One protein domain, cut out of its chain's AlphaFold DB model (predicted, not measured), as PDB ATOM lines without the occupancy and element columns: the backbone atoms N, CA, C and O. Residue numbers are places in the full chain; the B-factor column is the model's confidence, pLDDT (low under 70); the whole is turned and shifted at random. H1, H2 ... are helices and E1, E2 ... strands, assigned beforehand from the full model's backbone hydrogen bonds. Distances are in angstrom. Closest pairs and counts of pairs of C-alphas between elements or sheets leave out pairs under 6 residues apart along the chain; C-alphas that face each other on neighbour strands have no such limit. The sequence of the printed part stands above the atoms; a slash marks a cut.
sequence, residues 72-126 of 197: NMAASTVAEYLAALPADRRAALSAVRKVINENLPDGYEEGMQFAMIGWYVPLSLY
ATOM      1  N   ASN A  72     110.648 221.553 116.365       47.91
ATOM      2  CA  ASN A  72     110.997 222.981 116.287       47.91
ATOM      3  C   ASN A  72     111.041 223.508 114.843       47.91
ATOM      4  O   ASN A  72     112.080 223.930 114.339       47.91
ATOM      5  N   MET A  73     109.898 223.481 114.156       46.53
ATOM      6  CA  MET A  73     109.763 224.004 112.786       46.53
ATOM      7  C   MET A  73     109.710 225.545 112.691       46.53
ATOM      8  O   MET A  73     109.395 226.072 111.628       46.53
ATOM      9  N   ALA A  74     110.022 226.275 113.768       52.34
ATOM     10  CA  ALA A  74     109.970 227.741 113.810       52.34
ATOM     11  C   ALA A  74     111.334 228.404 114.081       52.34
ATOM     12  O   ALA A  74     111.382 229.565 114.478       52.34
ATOM     13  N   ALA A  75     112.450 227.694 113.877       55.66
ATOM     14  CA  ALA A  75     113.767 228.320 113.939       55.66
ATOM     15  C   ALA A  75     113.900 229.329 112.787       55.66
ATOM     16  O   ALA A  75     113.983 228.950 111.616       55.66
ATOM     17  N   SER A  76     113.901 230.615 113.129       64.62
ATOM     18  CA  SER A  76     114.004 231.711 112.158       64.62
ATOM     19  C   SER A  76     115.465 232.011 111.821       64.62
ATOM     20  O   SER A  76     115.760 232.685 110.835       64.62
ATOM     21  N   THR A  77     116.395 231.479 112.623       77.75
ATOM     22  CA  THR A  77     117.833 231.694 112.475       77.75
ATOM     23  C   THR A  77     118.630 230.387 112.521       77.75
ATOM     24  O   THR A  77     118.233 229.387 113.122       77.75
ATOM     25  N   VAL A  78     119.815 230.404 111.903       79.19
ATOM     26  CA  VAL A  78     120.783 229.292 111.928       79.19
ATOM     27  C   VAL A  78     121.180 228.918 113.362       79.19
ATOM     28  O   VAL A  78     121.339 227.741 113.684       79.19
ATOM     29  N   ALA A  79     121.331 229.915 114.238       79.94
ATOM     30  CA  ALA A  79     121.724 229.706 115.628       79.94
ATOM     31  C   ALA A  79     120.650 228.939 116.415       79.94
ATOM     32  O   ALA A  79     120.974 227.978 117.114       79.94
ATOM     33  N   GLU A  80     119.380 229.310 116.248       78.94
ATOM     34  CA  GLU A  80     118.242 228.605 116.854       78.94
ATOM     35  C   GLU A  80     118.132 227.167 116.347       78.94
ATOM     36  O   GLU A  80     117.891 226.249 117.130       78.94
ATOM     37  N   TYR A  81     118.378 226.948 115.054       79.88
ATOM     38  CA  TYR A  81     118.381 225.609 114.470       79.88
ATOM     39  C   TYR A  81     119.480 224.722 115.054       79.88
ATOM     40  O   TYR A  81     119.227 223.580 115.431       79.88
ATOM     41  N   LEU A  82     120.696 225.250 115.206       79.88
ATOM     42  CA  LEU A  82     121.787 224.518 115.850       79.88
ATOM     43  C   LEU A  82     121.496 224.256 117.333       79.88
ATOM     44  O   LEU A  82     121.801 223.168 117.825       79.88
ATOM     45  N   ALA A  83     120.893 225.210 118.045       81.56
ATOM     46  CA  ALA A  83     120.515 225.052 119.448       81.56
ATOM     47  C   ALA A  83     119.434 223.977 119.643       81.56
ATOM     48  O   ALA A  83     119.526 223.192 120.587       81.56
ATOM     49  N   ALA A  84     118.478 223.876 118.718       78.69
ATOM     50  CA  ALA A  84     117.405 222.883 118.753       78.69
ATOM     51  C   ALA A  84     117.884 221.437 118.526       78.69
ATOM     52  O   ALA A  84     117.174 220.485 118.848       78.69
ATOM     53  N   LEU A  85     119.088 221.244 117.982       79.38
ATOM     54  CA  LEU A  85     119.630 219.914 117.722       79.38
ATOM     55  C   LEU A  85     120.329 219.313 118.951       79.38
ATOM     56  O   LEU A  85     121.013 220.034 119.682       79.38
ATOM     57  N   PRO A  86     120.256 217.980 119.140       82.19
ATOM     58  CA  PRO A  86     121.078 217.277 120.121       82.19
ATOM     59  C   PRO A  86     122.571 217.533 119.901       82.19
ATOM     60  O   PRO A  86     123.016 217.706 118.763       82.19
ATOM     61  N   ALA A  87     123.348 217.505 120.987       78.31
ATOM     62  CA  ALA A  87     124.761 217.890 120.995       78.31
ATOM     63  C   ALA A  87     125.606 217.184 119.917       78.31
ATOM     64  O   ALA A  87     126.404 217.836 119.248       78.31
ATOM     65  N   ASP A  88     125.373 215.888 119.698       75.62
ATOM     66  CA  ASP A  88     126.069 215.094 118.679       75.62
ATOM     67  C   ASP A  88     125.826 215.631 117.252       75.62
ATOM     68  O   ASP A  88     126.751 215.927 116.492       75.62
ATOM     69  N   ARG A  89     124.560 215.904 116.915       75.56
ATOM     70  CA  ARG A  89     124.187 216.448 115.600       75.56
ATOM     71  C   ARG A  89     124.619 217.897 115.417       75.56
ATOM     72  O   ARG A  89     125.022 218.276 114.318       75.56
ATOM     73  N   ARG A  90     124.597 218.694 116.485       82.75
ATOM     74  CA  ARG A  90     125.112 220.068 116.474       82.75
ATOM     75  C   ARG A  90     126.610 220.102 116.173       82.75
ATOM     76  O   ARG A  90     127.039 220.931 115.372       82.75
ATOM     77  N   ALA A  91     127.389 219.209 116.785       78.94
ATOM     78  CA  ALA A  91     128.826 219.107 116.550       78.94
ATOM     79  C   ALA A  91     129.126 218.709 115.097       78.94
ATOM     80  O   ALA A  91     129.928 219.368 114.432       78.94
ATOM     81  N   ALA A  92     128.417 217.702 114.576       79.19
ATOM     82  CA  ALA A  92     128.550 217.270 113.187       79.19
ATOM     83  C   ALA A  92     128.220 218.396 112.188       79.19
ATOM     84  O   ALA A  92     129.014 218.678 111.289       79.19
ATOM     85  N   LEU A  93     127.090 219.090 112.361       81.19
ATOM     86  CA  LEU A  93     126.701 220.181 111.464       81.19
ATOM     87  C   LEU A  93     127.615 221.399 111.575       81.19
ATOM     88  O   LEU A  93     127.883 222.044 110.567       81.19
ATOM     89  N   SER A  94     128.132 221.699 112.767       82.62
ATOM     90  CA  SER A  94     129.062 222.818 112.963       82.62
ATOM     91  C   SER A  94     130.402 222.569 112.263       82.62
ATOM     92  O   SER A  94     130.954 223.483 111.653       82.62
ATOM     93  N   ALA A  95     130.901 221.327 112.287       82.50
ATOM     94  CA  ALA A  95     132.093 220.935 111.535       82.50
ATOM     95  C   ALA A  95     131.876 221.070 110.018       82.50
ATOM     96  O   ALA A  95     132.721 221.627 109.319       82.50
ATOM     97  N   VAL A  96     130.722 220.624 109.515       81.88
ATOM     98  CA  VAL A  96     130.366 220.739 108.091       81.88
ATOM     99  C   VAL A  96     130.207 222.200 107.670       81.88
ATOM    100  O   VAL A  96     130.780 222.608 106.663       81.88
ATOM    101  N   ARG A  97     129.492 223.006 108.462       85.62
ATOM    102  CA  ARG A  97     129.303 224.445 108.230       85.62
ATOM    103  C   ARG A  97     130.641 225.169 108.102       85.62
ATOM    104  O   ARG A  97     130.809 225.974 107.194       85.62
ATOM    105  N   LYS A  98     131.603 224.847 108.972       85.75
ATOM    106  CA  LYS A  98     132.953 225.414 108.912       85.75
ATOM    107  C   LYS A  98     133.638 225.102 107.579       85.75
ATOM    108  O   LYS A  98     134.121 226.019 106.930       85.75
ATOM    109  N   VAL A  99     133.624 223.839 107.148       86.56
ATOM    110  CA  VAL A  99     134.236 223.434 105.871       86.56
ATOM    111  C   VAL A  99     133.560 224.124 104.688       86.56
ATOM    112  O   VAL A  99     134.248 224.574 103.778       86.56
ATOM    113  N   ILE A 100     132.230 224.236 104.694       80.81
ATOM    114  CA  ILE A 100     131.503 224.922 103.620       80.81
ATOM    115  C   ILE A 100     131.906 226.395 103.578       80.81
ATOM    116  O   ILE A 100     132.320 226.859 102.525       80.81
ATOM    117  N   ASN A 101     131.888 227.092 104.713       81.25
ATOM    118  CA  ASN A 101     132.254 228.507 104.780       81.25
ATOM    119  C   ASN A 101     133.724 228.765 104.396       81.25
ATOM    120  O   ASN A 101     134.024 229.817 103.850       81.25
ATOM    121  N   GLU A 102     134.632 227.817 104.638       81.88
ATOM    122  CA  GLU A 102     136.038 227.911 104.209       81.88
ATOM    123  C   GLU A 102     136.232 227.694 102.698       81.88
ATOM    124  O   GLU A 102     137.233 228.139 102.143       81.88
ATOM    125  N   ASN A 103     135.307 226.996 102.033       82.25
ATOM    126  CA  ASN A 103     135.410 226.650 100.610       82.25
ATOM    127  C   ASN A 103     134.456 227.453  99.714       82.25
ATOM    128  O   ASN A 103     134.504 227.309  98.490       82.25
ATOM    129  N   LEU A 104     133.568 228.255 100.299       79.69
ATOM    130  CA  LEU A 104     132.585 229.022  99.552       79.69
ATOM    131  C   LEU A 104     133.213 230.347  99.091       79.69
ATOM    132  O   LEU A 104     133.779 231.062  99.916       79.69
ATOM    133  N   PRO A 105     133.146 230.683  97.790       77.12
ATOM    134  CA  PRO A 105     133.641 231.962  97.298       77.12
ATOM    135  C   PRO A 105     132.796 233.121  97.838       77.12
ATOM    136  O   PRO A 105     131.629 232.945  98.195       77.12
ATOM    137  N   ASP A 106     133.382 234.316  97.869       72.88
ATOM    138  CA  ASP A 106     132.703 235.521  98.345       72.88
ATOM    139  C   ASP A 106     131.414 235.800  97.549       72.88
ATOM    140  O   ASP A 106     131.352 235.593  96.334       72.88
ATOM    141  N   GLY A 107     130.379 236.292  98.237       72.50
ATOM    142  CA  GLY A 107     129.079 236.622  97.636       72.50
ATOM    143  C   GLY A 107     127.961 235.612  97.902       72.50
ATOM    144  O   GLY A 107     126.872 235.758  97.358       72.50
ATOM    145  N   TYR A 108     128.197 234.610  98.745       76.50
ATOM    146  CA  TYR A 108     127.141 233.756  99.282       76.50
ATOM    147  C   TYR A 108     126.775 234.185 100.704       76.50
ATOM    148  O   TYR A 108     127.644 234.411 101.544       76.50
ATOM    149  N   GLU A 109     125.480 234.242 100.984       74.75
ATOM    150  CA  GLU A 109     124.916 234.480 102.305       74.75
ATOM    151  C   GLU A 109     124.362 233.182 102.889       74.75
ATOM    152  O   GLU A 109     123.742 232.372 102.197       74.75
ATOM    153  N   GLU A 110     124.589 232.991 104.186       80.81
ATOM    154  CA  GLU A 110     124.043 231.873 104.946       80.81
ATOM    155  C   GLU A 110     122.679 232.254 105.534       80.81
ATOM    156  O   GLU A 110     122.548 233.280 106.203       80.81
ATOM    157  N   GLY A 111     121.666 231.407 105.348       78.69
ATOM    158  CA  GLY A 111     120.341 231.646 105.910       78.69
ATOM    159  C   GLY A 111     119.499 230.390 106.078       78.69
ATOM    160  O   GLY A 111     119.892 229.280 105.716       78.69
ATOM    161  N   MET A 112     118.314 230.576 106.658       79.94
ATOM    162  CA  MET A 112     117.340 229.503 106.809       79.94
ATOM    163  C   MET A 112     116.529 229.358 105.524       79.94
ATOM    164  O   MET A 112     115.845 230.291 105.106       79.94
ATOM    165  N   GLN A 113     116.570 228.183 104.906       68.56
ATOM    166  CA  GLN A 113     115.776 227.870 103.725       68.56
ATOM    167  C   GLN A 113     115.120 226.499 103.892       68.56
ATOM    168  O   GLN A 113     115.787 225.509 104.175       68.56
ATOM    169  N   PHE A 114     113.791 226.444 103.751       63.25
ATOM    170  CA  PHE A 114     112.995 225.223 103.957       63.25
ATOM    171  C   PHE A 114     113.302 224.495 105.282       63.25
ATOM    172  O   PHE A 114     113.476 223.279 105.299       63.25
ATOM    173  N   ALA A 115     113.377 225.247 106.387       68.12
ATOM    174  CA  ALA A 115     113.703 224.741 107.728       68.12
ATOM    175  C   ALA A 115     115.084 224.056 107.848       68.12
ATOM    176  O   ALA A 115     115.299 223.225 108.731       68.12
ATOM    177  N   MET A 116     116.023 224.393 106.959       71.38
ATOM    178  CA  MET A 116     117.403 223.909 106.969       71.38
ATOM    179  C   MET A 116     118.381 225.057 106.700       71.38
ATOM    180  O   MET A 116     118.021 226.078 106.117       71.38
ATOM    181  N   ILE A 117     119.637 224.878 107.111       82.75
ATOM    182  CA  ILE A 117     120.714 225.821 106.792       82.75
ATOM    183  C   ILE A 117     121.023 225.715 105.294       82.75
ATOM    184  O   ILE A 117     121.307 224.622 104.797       82.75
ATOM    185  N   GLY A 118     120.968 226.843 104.591       79.56
ATOM    186  CA  GLY A 118     121.299 226.954 103.175       79.56
ATOM    187  C   GLY A 118     122.200 228.153 102.899       79.56
ATOM    188  O   GLY A 118     122.258 229.101 103.681       79.56
ATOM    189  N   TRP A 119     122.885 228.107 101.759       82.62
ATOM    190  CA  TRP A 119     123.704 229.203 101.251       82.62
ATOM    191  C   TRP A 119     123.131 229.673  99.920       82.62
ATOM    192  O   TRP A 119     122.902 228.858  99.021       82.62
ATOM    193  N   TYR A 120     122.896 230.973  99.787       74.88
ATOM    194  CA  TYR A 120     122.308 231.571  98.591       74.88
ATOM    195  C   TYR A 120     123.076 232.826  98.180       74.88
ATOM    196  O   TYR A 120     123.704 233.481  99.000       74.88
ATOM    197  N   VAL A 121     123.030 233.171  96.896       75.06
ATOM    198  CA  VAL A 121     123.589 234.435  96.405       75.06
ATOM    199  C   VAL A 121     122.506 235.508  96.559       75.06
ATOM    200  O   VAL A 121     121.401 235.304  96.041       75.06
ATOM    201  N   PRO A 122     122.755 236.620  97.275       71.94
ATOM    202  CA  PRO A 122     121.772 237.674  97.440       71.94
ATOM    203  C   PRO A 122     121.434 238.296  96.086       71.94
ATOM    204  O   PRO A 122     122.288 238.491  95.218       71.94
ATOM    205  N   LEU A 123     120.156 238.635  95.912       61.62
ATOM    206  CA  LEU A 123     119.626 239.188  94.663       61.62
ATOM    207  C   LEU A 123     120.263 240.530  94.268       61.62
ATOM    208  O   LEU A 123     120.185 240.919  93.110       61.62
ATOM    209  N   SER A 124     120.935 241.202  95.203       62.31
ATOM    210  CA  SER A 124     121.715 242.423  94.979       62.31
ATOM    211  C   SER A 124     122.963 242.214  94.116       62.31
ATOM    212  O   SER A 124     123.408 243.161  93.472       62.31
ATOM    213  N   LEU A 125     123.520 240.998  94.074       62.31
ATOM    214  CA  LEU A 125     124.667 240.656  93.222       62.31
ATOM    215  C   LEU A 125     124.258 240.272  91.797       62.31
ATOM    216  O   LEU A 125     125.117 240.101  90.931       62.31
ATOM    217  N   TYR A 126     122.957 240.125  91.532       54.00
ATOM    218  CA  TYR A 126     122.487 239.787  90.198       54.00
ATOM    219  C   TYR A 126     122.500 241.031  89.298       54.00
ATOM    220  O   TYR A 126     121.991 242.081  89.693       54.00
TER     221      TYR A 126
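This is residues 72 to 126 of the 197 residues of an uncharacterized protein of Chthoniobacterales bacterium (UniProt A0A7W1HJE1). This is a loose, rather flat piece in which the long helix H2 runs along one side, while the short helix H1 and the small two-stranded hairpin of E1 and E2 follow one another along the other side. The link from H1 turns back into H2 at one end, residues 104 to 108 lead from H2 across to E1 at the other, and residues 121 to 126 form a tail after E2. The printed part has 55 residues, with two named helices and two named strands in the order H1, H2, E1, E2; the antiparallel sheet has the order E1, E2, and the class is mixed, helices and strands. It is only just loose, close to compact, with a radius of gyration of the C-alphas of 12.2 A, and it spans 37 by 24 by 13 A.

Start at H1, residues 78 to 84, and go on to H2, residues 87 to 103: the two only just touch, with 3 pairs of C-alphas within 8 A, and H2 does so with residues 90 to 93 alone. Their closest C-alphas are those of Leu 82 and Arg 90, 5.6 A apart. They form a helical hairpin at a shallow tilt of 17 degrees, opposite ways. In both helices every O i to N i+4 pair is within hydrogen-bond range. Next come E1, residues 109 to 113, and E2, residues 116 to 120, a hairpin of antiparallel neighbours whose directions stand at 140 degrees. Look for N 109 and O 120 at 2.8 A, and N 118 and O 111 at 2.9 A, both within hydrogen-bond range. Val 78 is in the closest pair of C-alphas from H1 to each strand, 6.2 A to Met 112 of E1 and 6.2 A to Ile 117 of E2. H2 and E2 are near each other, with 5 pairs of C-alphas within 10 A.

Find C-alpha 78 at (120.783, 229.292, 111.928), where H1 begins; it runs 10.0 A to C-alpha 84. From C-alpha 87 at (124.761, 217.890, 120.995), H2 runs 24.6 A to C-alpha 103. E1 covers 11.4 A from C-alpha 109 to C-alpha 113, and E2 covers 12.4 A, ending at C-alpha 120 at (122.308, 231.571, 98.591).

The two C-alphas farthest apart are those of Asp 88 and Tyr 126, at 37.9 A. The printed part has no cut, and the links H1 to H2, H2 to E1 and E1 to E2 are tight. The mean pLDDT of the printed part is 74.9; look for values under 70 at residues 72 to 76, 113 to 115 and 123 to 126.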